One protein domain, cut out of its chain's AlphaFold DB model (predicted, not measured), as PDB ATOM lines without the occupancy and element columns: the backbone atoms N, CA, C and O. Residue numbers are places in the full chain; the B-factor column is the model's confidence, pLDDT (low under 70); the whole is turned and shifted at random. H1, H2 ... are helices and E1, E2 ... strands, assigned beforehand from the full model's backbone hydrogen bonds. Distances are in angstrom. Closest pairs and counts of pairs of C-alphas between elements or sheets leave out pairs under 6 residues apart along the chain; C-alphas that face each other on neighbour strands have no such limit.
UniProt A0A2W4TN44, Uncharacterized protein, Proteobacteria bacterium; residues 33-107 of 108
ATOM      1  N   PRO A  33      23.092  23.662   4.848       86.56
ATOM      2  CA  PRO A  33      21.886  24.343   5.313       86.56
ATOM      3  C   PRO A  33      22.138  25.836   5.571       86.56
ATOM      4  O   PRO A  33      23.266  26.237   5.871       86.56
ATOM      5  N   ALA A  34      21.079  26.641   5.472       85.69
ATOM      6  CA  ALA A  34      21.127  28.073   5.758       85.69
ATOM      7  C   ALA A  34      21.703  28.347   7.158       85.69
ATOM      8  O   ALA A  34      21.469  27.579   8.093       85.69
ATOM      9  N   GLY A  35      22.483  29.421   7.286       83.31
ATOM     10  CA  GLY A  35      23.196  29.755   8.523       83.31
ATOM     11  C   GLY A  35      24.497  28.971   8.723       83.31
ATOM     12  O   GLY A  35      25.150  29.096   9.753       83.31
ATOM     13  N   SER A  36      24.915  28.157   7.748       88.75
ATOM     14  CA  SER A  36      26.217  27.494   7.821       88.75
ATOM     15  C   SER A  36      27.355  28.488   7.626       88.75
ATOM     16  O   SER A  36      27.332  29.299   6.702       88.75
ATOM     17  N   CYS A  37      28.380  28.361   8.466       90.19
ATOM     18  CA  CYS A  37      29.602  29.145   8.380       90.19
ATOM     19  C   CYS A  37      30.483  28.670   7.215       90.19
ATOM     20  O   CYS A  37      30.943  27.523   7.204       90.19
ATOM     21  N   GLU A  38      30.759  29.559   6.264       91.69
ATOM     22  CA  GLU A  38      31.642  29.311   5.123       91.69
ATOM     23  C   GLU A  38      32.746  30.375   5.023       91.69
ATOM     24  O   GLU A  38      32.628  31.489   5.542       91.69
ATOM     25  N   TYR A  39      33.843  30.008   4.355       92.12
ATOM     26  CA  TYR A  39      34.888  30.958   3.982       92.12
ATOM     27  C   TYR A  39      34.416  31.803   2.803       92.12
ATOM     28  O   TYR A  39      33.991  31.257   1.782       92.12
ATOM     29  N   VAL A  40      34.542  33.120   2.946       93.38
ATOM     30  CA  VAL A  40      34.279  34.089   1.880       93.38
ATOM     31  C   VAL A  40      35.606  34.580   1.327       93.38
ATOM     32  O   VAL A  40      36.498  34.947   2.084       93.38
ATOM     33  N   PHE A  41      35.739  34.583   0.012       94.12
ATOM     34  CA  PHE A  41      36.924  34.995  -0.726       94.12
ATOM     35  C   PHE A  41      36.666  36.325  -1.418       94.12
ATOM     36  O   PHE A  41      35.555  36.578  -1.888       94.12
ATOM     37  N   LYS A  42      37.704  37.157  -1.508       91.38
ATOM     38  CA  LYS A  42      37.609  38.473  -2.150       91.38
ATOM     39  C   LYS A  42      37.380  38.353  -3.649       91.38
ATOM     40  O   LYS A  42      36.602  39.101  -4.235       91.38
ATOM     41  N   THR A  43      38.046  37.386  -4.274       91.88
ATOM     42  CA  THR A  43      37.945  37.141  -5.711       91.88
ATOM     43  C   THR A  43      37.495  35.716  -6.007       91.88
ATOM     44  O   THR A  43      37.674  34.788  -5.215       91.88
ATOM     45  N   ARG A  44      36.929  35.514  -7.201       92.06
ATOM     46  CA  ARG A  44      36.608  34.172  -7.692       92.06
ATOM     47  C   ARG A  44      37.865  33.306  -7.823       92.06
ATOM     48  O   ARG A  44      37.819  32.132  -7.478       92.06
ATOM     49  N   ALA A  45      38.974  33.887  -8.280       90.81
ATOM     50  CA  ALA A  45      40.244  33.183  -8.443       90.81
ATOM     51  C   ALA A  45      40.792  32.669  -7.099       90.81
ATOM     52  O   ALA A  45      41.297  31.553  -7.026       90.81
ATOM     53  N   ASP A  46      40.635  33.444  -6.024       90.88
ATOM     54  CA  ASP A  46      40.975  33.027  -4.659       90.88
ATOM     55  C   ASP A  46      40.144  31.821  -4.206       90.88
ATOM     56  O   ASP A  46      40.685  30.841  -3.688       90.88
ATOM     57  N   ALA A  47      38.833  31.855  -4.471       92.25
ATOM     58  CA  ALA A  47      37.944  30.729  -4.198       92.25
ATOM     59  C   ALA A  47      38.317  29.483  -5.024       92.25
ATOM     60  O   ALA A  47      38.264  28.374  -4.499       92.25
ATOM     61  N   GLU A  48      38.717  29.649  -6.289       91.94
ATOM     62  CA  GLU A  48      39.187  28.561  -7.162       91.94
ATOM     63  C   GLU A  48      40.472  27.934  -6.620       91.94
ATOM     64  O   GLU A  48      40.509  26.726  -6.392       91.94
ATOM     65  N   ARG A  49      41.485  28.748  -6.299       90.69
ATOM     66  CA  ARG A  49      42.742  28.276  -5.696       90.69
ATOM     67  C   ARG A  49      42.491  27.497  -4.409       90.69
ATOM     68  O   ARG A  49      43.055  26.421  -4.216       90.69
ATOM     69  N   TRP A  50      41.635  28.018  -3.529       91.06
ATOM     70  CA  TRP A  50      41.309  27.346  -2.273       91.06
ATOM     71  C   TRP A  50      40.524  26.051  -2.497       91.06
ATOM     72  O   TRP A  50      40.806  25.040  -1.846       91.06
ATOM     73  N   ARG A  51      39.558  26.059  -3.425       92.44
ATOM     74  CA  ARG A  51      38.778  24.875  -3.808       92.44
ATOM     75  C   ARG A  51      39.693  23.761  -4.304       92.44
ATOM     76  O   ARG A  51      39.555  22.626  -3.846       92.44
ATOM     77  N   ASP A  52      40.621  24.104  -5.189       91.12
ATOM     78  CA  ASP A  52      41.534  23.163  -5.825       91.12
ATOM     79  C   ASP A  52      42.535  22.599  -4.806       91.12
ATOM     80  O   ASP A  52      42.694  21.381  -4.705       91.12
ATOM     81  N   ALA A  53      43.107  23.455  -3.952       88.81
ATOM     82  CA  ALA A  53      43.976  23.039  -2.849       88.81
ATOM     83  C   ALA A  53      43.259  22.151  -1.813       88.81
ATOM     84  O   ALA A  53      43.883  21.298  -1.184       88.81
ATOM     85  N   SER A  54      41.946  22.330  -1.641       88.69
ATOM     86  CA  SER A  54      41.124  21.562  -0.696       88.69
ATOM     87  C   SER A  54      40.510  20.292  -1.304       88.69
ATOM     88  O   SER A  54      39.779  19.582  -0.611       88.69
ATOM     89  N   GLY A  55      40.746  20.002  -2.590       90.19
ATOM     90  CA  GLY A  55      40.144  18.856  -3.284       90.19
ATOM     91  C   GLY A  55      38.620  18.960  -3.445       90.19
ATOM     92  O   GLY A  55      37.920  17.949  -3.515       90.19
ATOM     93  N   LEU A  56      38.078  20.180  -3.488       91.69
ATOM     94  CA  LEU A  56      36.640  20.469  -3.507       91.69
ATOM     95  C   LEU A  56      36.105  20.779  -4.915       91.69
ATOM     96  O   LEU A  56      35.047  21.386  -5.050       91.69
ATOM     97  N   ASN A  57      36.791  20.331  -5.968       91.56
ATOM     98  CA  ASN A  57      36.525  20.680  -7.377       91.56
ATOM     99  C   ASN A  57      35.100  20.369  -7.853       91.56
ATOM    100  O   ASN A  57      34.604  20.997  -8.783       91.56
ATOM    101  N   ARG A  58      34.425  19.417  -7.199       91.69
ATOM    102  CA  ARG A  58      33.025  19.067  -7.477       91.69
ATOM    103  C   ARG A  58      32.019  20.137  -7.039       91.69
ATOM    104  O   ARG A  58      30.859  20.062  -7.428       91.69
ATOM    105  N   PHE A  59      32.427  21.074  -6.184       92.62
ATOM    106  CA  PHE A  59      31.546  22.092  -5.627       92.62
ATOM    107  C   PHE A  59      31.634  23.394  -6.435       92.62
ATOM    108  O   PHE A  59      32.738  23.862  -6.742       92.62
ATOM    109  N   PRO A  60      30.486  23.994  -6.798       93.56
ATOM    110  CA  PRO A  60      30.463  25.240  -7.549       93.56
ATOM    111  C   PRO A  60      30.914  26.417  -6.684       93.56
ATOM    112  O   PRO A  60      30.764  26.407  -5.464       93.56
ATOM    113  N   ILE A  61      31.412  27.466  -7.334       93.38
ATOM    114  CA  ILE A  61      31.681  28.749  -6.685       93.38
ATOM    115  C   ILE A  61      30.491  29.664  -6.934       93.38
ATOM    116  O   ILE A  61      30.029  29.772  -8.073       93.38
ATOM    117  N   ARG A  62      29.991  30.299  -5.876       93.44
ATOM    118  CA  ARG A  62      28.877  31.250  -5.938       93.44
ATOM    119  C   ARG A  62      29.303  32.604  -5.398       93.44
ATOM    120  O   ARG A  62      30.132  32.670  -4.492       93.44
ATOM    121  N   SER A  63      28.727  33.655  -5.966       92.94
ATOM    122  CA  SER A  63      28.811  35.001  -5.416       92.94
ATOM    123  C   SER A  63      27.929  35.095  -4.173       92.94
ATOM    124  O   SER A  63      26.846  34.504  -4.121       92.94
ATOM    125  N   VAL A  64      28.385  35.850  -3.186       91.69
ATOM    126  CA  VAL A  64      27.593  36.228  -2.021       91.69
ATOM    127  C   VAL A  64      27.640  37.728  -1.825       91.69
ATOM    128  O   VAL A  64      28.628  38.379  -2.165       91.69
ATOM    129  N   LEU A  65      26.571  38.254  -1.254       91.06
ATOM    130  CA  LEU A  65      26.404  39.656  -0.933       91.06
ATOM    131  C   LEU A  65      26.251  39.806   0.579       91.06
ATOM    132  O   LEU A  65      25.615  38.982   1.237       91.06
ATOM    133  N   SER A  66      26.837  40.850   1.150       88.31
ATOM    134  CA  SER A  66      26.628  41.226   2.546       88.31
ATOM    135  C   SER A  66      26.295  42.705   2.643       88.31
ATOM    136  O   SER A  66      26.831  43.522   1.906       88.31
ATOM    137  N   ARG A  67      25.409  43.061   3.577       86.06
ATOM    138  CA  ARG A  67      25.163  44.466   3.950       86.06
ATOM    139  C   ARG A  67      26.286  45.040   4.819       86.06
ATOM    140  O   ARG A  67      26.320  46.241   5.060       86.06
ATOM    141  N   THR A  68      27.165  44.177   5.327       85.00
ATOM    142  CA  THR A  68      28.346  44.564   6.102       85.00
ATOM    143  C   THR A  68      29.577  44.393   5.222       85.00
ATOM    144  O   THR A  68      29.664  43.431   4.466       85.00
ATOM    145  N   GLU A  69      30.537  45.308   5.336       85.56
ATOM    146  CA  GLU A  69      31.819  45.198   4.639       85.56
ATOM    147  C   GLU A  69      32.571  43.923   5.054       85.56
ATOM    148  O   GLU A  69      32.718  43.621   6.247       85.56
ATOM    149  N   PHE A  70      33.087  43.193   4.069       88.31
ATOM    150  CA  PHE A  70      34.011  42.098   4.285       88.31
ATOM    151  C   PHE A  70      35.398  42.651   4.605       88.31
ATOM    152  O   PHE A  70      36.033  43.344   3.810       88.31
ATOM    153  N   ARG A  71      35.930  42.270   5.764       89.88
ATOM    154  CA  ARG A  71      37.326  42.554   6.098       89.88
ATOM    155  C   ARG A  71      38.213  41.465   5.532       89.88
ATOM    156  O   ARG A  71      38.142  40.316   5.956       89.88
ATOM    157  N   TRP A  72      39.068  41.828   4.588       91.19
ATOM    158  CA  TRP A  72      39.955  40.881   3.921       91.19
ATOM    159  C   TRP A  72      41.242  40.656   4.712       91.19
ATOM    160  O   TRP A  72      41.870  41.590   5.213       91.19
ATOM    161  N   ARG A  73      41.674  39.400   4.780       90.00
ATOM    162  CA  ARG A  73      42.995  38.998   5.255       90.00
ATOM    163  C   ARG A  73      43.657  38.089   4.234       90.00
ATOM    164  O   ARG A  73      43.014  37.261   3.590       90.00
ATOM    165  N   ARG A  74      44.981  38.180   4.153       87.88
ATOM    166  CA  ARG A  74      45.768  37.198   3.416       87.88
ATOM    167  C   ARG A  74      45.870  35.909   4.233       87.88
ATOM    168  O   ARG A  74      46.151  35.936   5.435       87.88
ATOM    169  N   SER A  75      45.617  34.781   3.582       84.44
ATOM    170  CA  SER A  75      45.837  33.449   4.138       84.44
ATOM    171  C   SER A  75      47.315  33.242   4.471       84.44
ATOM    172  O   SER A  75      48.202  33.622   3.705       84.44
ATOM    173  N   THR A  76      47.578  32.603   5.608       72.69
ATOM    174  CA  THR A  76      48.913  32.198   6.055       72.69
ATOM    175  C   THR A  76      48.924  30.672   6.168       72.69
ATOM    176  O   THR A  76      48.277  30.135   7.065       72.69
ATOM    177  N   GLY A  77      49.592  29.958   5.255       69.44
ATOM    178  CA  GLY A  77      49.642  28.486   5.265       69.44
ATOM    179  C   GLY A  77      49.753  27.851   3.875       69.44
ATOM    180  O   GLY A  77      50.180  28.501   2.927       69.44
ATOM    181  N   SER A  78      49.348  26.586   3.732       64.81
ATOM    182  CA  SER A  78      49.470  25.806   2.482       64.81
ATOM    183  C   SER A  78      48.733  26.403   1.277       64.81
ATOM    184  O   SER A  78      49.059  26.090   0.139       64.81
ATOM    185  N   ALA A  79      47.768  27.287   1.525       65.94
ATOM    186  CA  ALA A  79      47.097  28.101   0.522       65.94
ATOM    187  C   ALA A  79      47.537  29.566   0.688       65.94
ATOM    188  O   ALA A  79      46.742  30.436   1.049       65.94
ATOM    189  N   SER A  80      48.846  29.795   0.561       66.06
ATOM    190  CA  SER A  80      49.457  31.126   0.611       66.06
ATOM    191  C   SER A  80      48.982  31.961  -0.577       66.06
ATOM    192  O   SER A  80      48.726  31.414  -1.645       66.06
ATOM    193  N   ASP A  81      48.893  33.279  -0.391       80.38
ATOM    194  CA  ASP A  81      48.505  34.232  -1.447       80.38
ATOM    195  C   ASP A  81      47.037  34.130  -1.916       80.38
ATOM    196  O   ASP A  81      46.711  34.322  -3.088       80.38
ATOM    197  N   ILE A  82      46.145  33.816  -0.970       87.50
ATOM    198  CA  ILE A  82      44.686  33.887  -1.134       87.50
ATOM    199  C   ILE A  82      44.140  34.958  -0.189       87.50
ATOM    200  O   ILE A  82      44.486  34.960   0.999       87.50
ATOM    201  N   GLU A  83      43.278  35.843  -0.686       89.75
ATOM    202  CA  GLU A  83      42.517  36.784   0.142       89.75
ATOM    203  C   GLU A  83      41.155  36.187   0.534       89.75
ATOM    204  O   GLU A  83      40.299  35.910  -0.310       89.75
ATOM    205  N   LEU A  84      40.942  36.002   1.839       90.69
ATOM    206  CA  LEU A  84      39.665  35.570   2.411       90.69
ATOM    207  C   LEU A  84      39.215  36.520   3.516       90.69
ATOM    208  O   LEU A  84      40.012  37.292   4.045       90.69
ATOM    209  N   ALA A  85      37.940  36.467   3.874       90.62
ATOM    210  CA  ALA A  85      37.404  37.225   4.986       90.62
ATOM    211  C   ALA A  85      38.118  36.852   6.298       90.62
ATOM    212  O   ALA A  85      38.533  35.709   6.514       90.62
ATOM    213  N   ASP A  86      38.274  37.825   7.192       88.62
ATOM    214  CA  ASP A  86      38.920  37.646   8.491       88.62
ATOM    215  C   ASP A  86      38.159  36.691   9.418       88.62
ATOM    216  O   ASP A  86      38.742  36.120  10.345       88.62
ATOM    217  N   ARG A  87      36.872  36.493   9.123       88.31
ATOM    218  CA  ARG A  87      35.919  35.654   9.843       88.31
ATOM    219  C   ARG A  87      35.170  34.739   8.885       88.31
ATOM    220  O   ARG A  87      35.093  34.982   7.683       88.31
ATOM    221  N   LEU A  88      34.580  33.690   9.448       89.94
ATOM    222  CA  LEU A  88      33.584  32.892   8.743       89.94
ATOM    223  C   LEU A  88      32.262  33.652   8.689       89.94
ATOM    224  O   LEU A  88      31.899  34.318   9.660       89.94
ATOM    225  N   PHE A  89      31.548  33.500   7.578       91.50
ATOM    226  CA  PHE A  89      30.240  34.112   7.387       91.50
ATOM    227  C   PHE A  89      29.153  33.049   7.339       91.50
ATOM    228  O   PHE A  89      29.309  32.013   6.692       91.50
ATOM    229  N   GLU A  90      28.050  33.323   8.023       91.81
ATOM    230  CA  GLU A  90      26.816  32.562   7.899       91.81
ATOM    231  C   GLU A  90      26.204  32.848   6.526       91.81
ATOM    232  O   GLU A  90      25.926  34.006   6.198       91.81
ATOM    233  N   ILE A  91      26.004  31.799   5.724       91.00
ATOM    234  CA  ILE A  91      25.440  31.927   4.379       91.00
ATOM    235  C   ILE A  91      23.945  31.623   4.397       91.00
ATOM    236  O   ILE A  91      23.521  30.534   4.798       91.00
ATOM    237  N   PHE A  92      23.155  32.575   3.913       89.50
ATOM    238  CA  PHE A  92      21.712  32.460   3.731       89.50
ATOM    239  C   PHE A  92      21.350  32.401   2.238       89.50
ATOM    240  O   PHE A  92      22.110  32.871   1.390       89.50
ATOM    241  N   PRO A  93      20.216  31.784   1.876       85.94
ATOM    242  CA  PRO A  93      19.773  31.737   0.485       85.94
ATOM    243  C   PRO A  93      19.318  33.103  -0.048       85.94
ATOM    244  O   PRO A  93      19.405  33.327  -1.249       85.94
ATOM    245  N   ASP A  94      18.862  33.994   0.831       83.81
ATOM    246  CA  ASP A  94      18.248  35.282   0.501       83.81
ATOM    247  C   ASP A  94      18.507  36.325   1.605       83.81
ATOM    248  O   ASP A  94      19.008  35.998   2.686       83.81
ATOM    249  N   ASP A  95      18.165  37.587   1.327       81.81
ATOM    250  CA  ASP A  95      18.354  38.727   2.231       81.81
ATOM    251  C   ASP A  95      17.155  38.989   3.164       81.81
ATOM    252  O   ASP A  95      17.121  40.016   3.845       81.81
ATOM    253  N   THR A  96      16.181  38.069   3.235       79.94
ATOM    254  CA  THR A  96      14.992  38.227   4.099       79.94
ATOM    255  C   THR A  96      15.303  38.029   5.582       79.94
ATOM    256  O   THR A  96      14.504  38.380   6.451       79.94
ATOM    257  N   HIS A  97      16.479  37.479   5.881       72.88
ATOM    258  CA  HIS A  97      16.960  37.238   7.231       72.88
ATOM    259  C   HIS A  97      17.565  38.511   7.833       72.88
ATOM    260  O   HIS A  97      18.166  39.326   7.131       72.88
ATOM    261  N   GLU A  98      17.444  38.675   9.156       73.00
ATOM    262  CA  GLU A  98      17.982  39.855   9.839       73.00
ATOM    263  C   GLU A  98      19.480  40.043   9.538       73.00
ATOM    264  O   GLU A  98      20.261  39.083   9.653       73.00
ATOM    265  N   PRO A  99      19.913  41.264   9.179       69.50
ATOM    266  CA  PRO A  99      21.317  41.537   8.926       69.50
ATOM    267  C   PRO A  99      22.130  41.311  10.203       69.50
ATOM    268  O   PRO A  99      21.746  41.723  11.295       69.50
ATOM    269  N   GLY A 100      23.273  40.649  10.057       76.81
ATOM    270  CA  GLY A 100      24.199  40.367  11.149       76.81
ATOM    271  C   GLY A 100      25.641  40.638  10.721       76.81
ATOM    272  O   GLY A 100      25.927  40.657   9.523       76.81
ATOM    273  N   PRO A 101      26.562  40.824  11.682       75.94
ATOM    274  CA  PRO A 101      27.922  41.296  11.410       75.94
ATOM    275  C   PRO A 101      28.753  40.344  10.541       75.94
ATOM    276  O   PRO A 101      29.667  40.796   9.865       75.94
ATOM    277  N   ASN A 102      28.435  39.046  10.538       86.44
ATOM    278  CA  ASN A 102      29.093  38.044   9.698       86.44
ATOM    279  C   ASN A 102      28.056  37.259   8.877       86.44
ATOM    280  O   ASN A 102      28.088  36.030   8.846       86.44
ATOM    281  N   ARG A 103      27.082  37.947   8.274       89.31
ATOM    282  CA  ARG A 103      26.052  37.310   7.440       89.31
ATOM    283  C   ARG A 103      26.205  37.715   5.989       89.31
ATOM    284  O   ARG A 103      26.413  38.890   5.690       89.31
ATOM    285  N   ALA A 104      26.089  36.742   5.103       90.06
ATOM    286  CA  ALA A 104      26.048  36.963   3.670       90.06
ATOM    287  C   ALA A 104      24.942  36.102   3.057       90.06
ATOM    288  O   ALA A 104      24.570  35.064   3.605       90.06
ATOM    289  N   PHE A 105      24.412  36.528   1.923       90.75
ATOM    290  CA  PHE A 105      23.384  35.801   1.194       90.75
ATOM    291  C   PHE A 105      23.839  35.514  -0.230       90.75
ATOM    292  O   PHE A 105      24.692  36.213  -0.773       90.75
ATOM    293  N   ILE A 106      23.326  34.436  -0.815       89.88
ATOM    294  CA  ILE A 106      23.669  34.046  -2.183       89.88
ATOM    295  C   ILE A 106      23.118  35.098  -3.144       89.88
ATOM    296  O   ILE A 106      21.955  35.480  -3.056       89.88
ATOM    297  N   GLU A 107      23.965  35.562  -4.060       86.19
ATOM    298  CA  GLU A 107      23.513  36.422  -5.150       86.19
ATOM    299  C   GLU A 107      22.551  35.632  -6.063       86.19
ATOM    300  O   GLU A 107      22.906  34.509  -6.449       86.19
TER     301      GLU A 107
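What this domain is: This is residues 33 to 107 of the 108 residues of an uncharacterized protein of Proteobacteria bacterium (UniProt A0A2W4TN44). At one end of the domain is a strongly twisted sheet of four short strands, E1, E5, E6 and E2; at the other end are the one helix, H1, and a small two-stranded hairpin, E3 and E4. H1 only grazes the sheet, near E2, and the links of residues 75 to 82 and 93 to 102 reach out at the two far ends. You are reading 75 residues with one named helix and six named strands, in the order E1, H1, E2, E3, E4, E5, E6; the larger sheet runs E1, E5, E6, E2 and is mixed, while E3 and E4 are antiparallel. The class is mixed, helices and strands, with 33 of the 75 residues in named elements, under half. The whole is compact, with a radius of gyration of the C-alphas of 12.3 A and spans of 35 by 26 by 16 A.

Where its parts are: Begin with the larger sheet: find C-alpha 36 at (26.217, 27.494, 7.821), where E1, residues 36 to 38, begins and runs 6.3 A. E5 is residues 89 to 92, 9.4 A long, and E6 is residues 103 to 106, 10.4 A long, ending at C-alpha 106 at (23.669, 34.046, -2.183). E2, residues 61 to 66, is the longest strand, 16.3 A. Find C-alpha 44 at (36.608, 34.172, -7.692); from there H1 runs 14.2 A to residue 53. E3 is residues 72 to 74, 6.9 A, and E4 is residues 83 to 85, 7.1 A.

How they stand to each other: Look first at E5 and E6, parallel at 44 degrees, with N 92 and O 104 2.9 A apart, within hydrogen-bond range. Edge strand E1 is antiparallel to E5 at 127 degrees, with N 38 and O 89 at 2.9 A. The other edge strand, E2, is antiparallel to E6 at 132 degrees, with N 65 and O 105 at 2.8 A. The pairing of E6 is staggered: residues 103 to 105 pair with E5, residues 105 to 106 with E2. E1, H1 and E2 form a split strand-helix-strand unit, two strands running the same way with E5 and E6 between them; its crossover is right-handed. H1 only grazes the sheet, with its residues 44 to 51; the closest C-alphas of H1 and E2 are those of Ala 47 and Ile 61, 7.0 A apart. In H1 every O i to N i+4 pair is within hydrogen-bond range. The closest C-alphas of H1 and E4 are those of Asp 46 and Glu 83, 6.3 A apart. E3 and E4 form a hairpin at 134 degrees, with N 73 and O 84 at 2.8 A. E3 is apart from H1.

The domain as a whole: The two C-alphas farthest apart are those of Ser 78 and Thr 96, 36.7 A. The printed part, residues 33 to 107, has no cut, and none of the links between named elements is long. The mean pLDDT of the printed part is 86.9; look for values under 70 at residues 77 to 80 and residue 99.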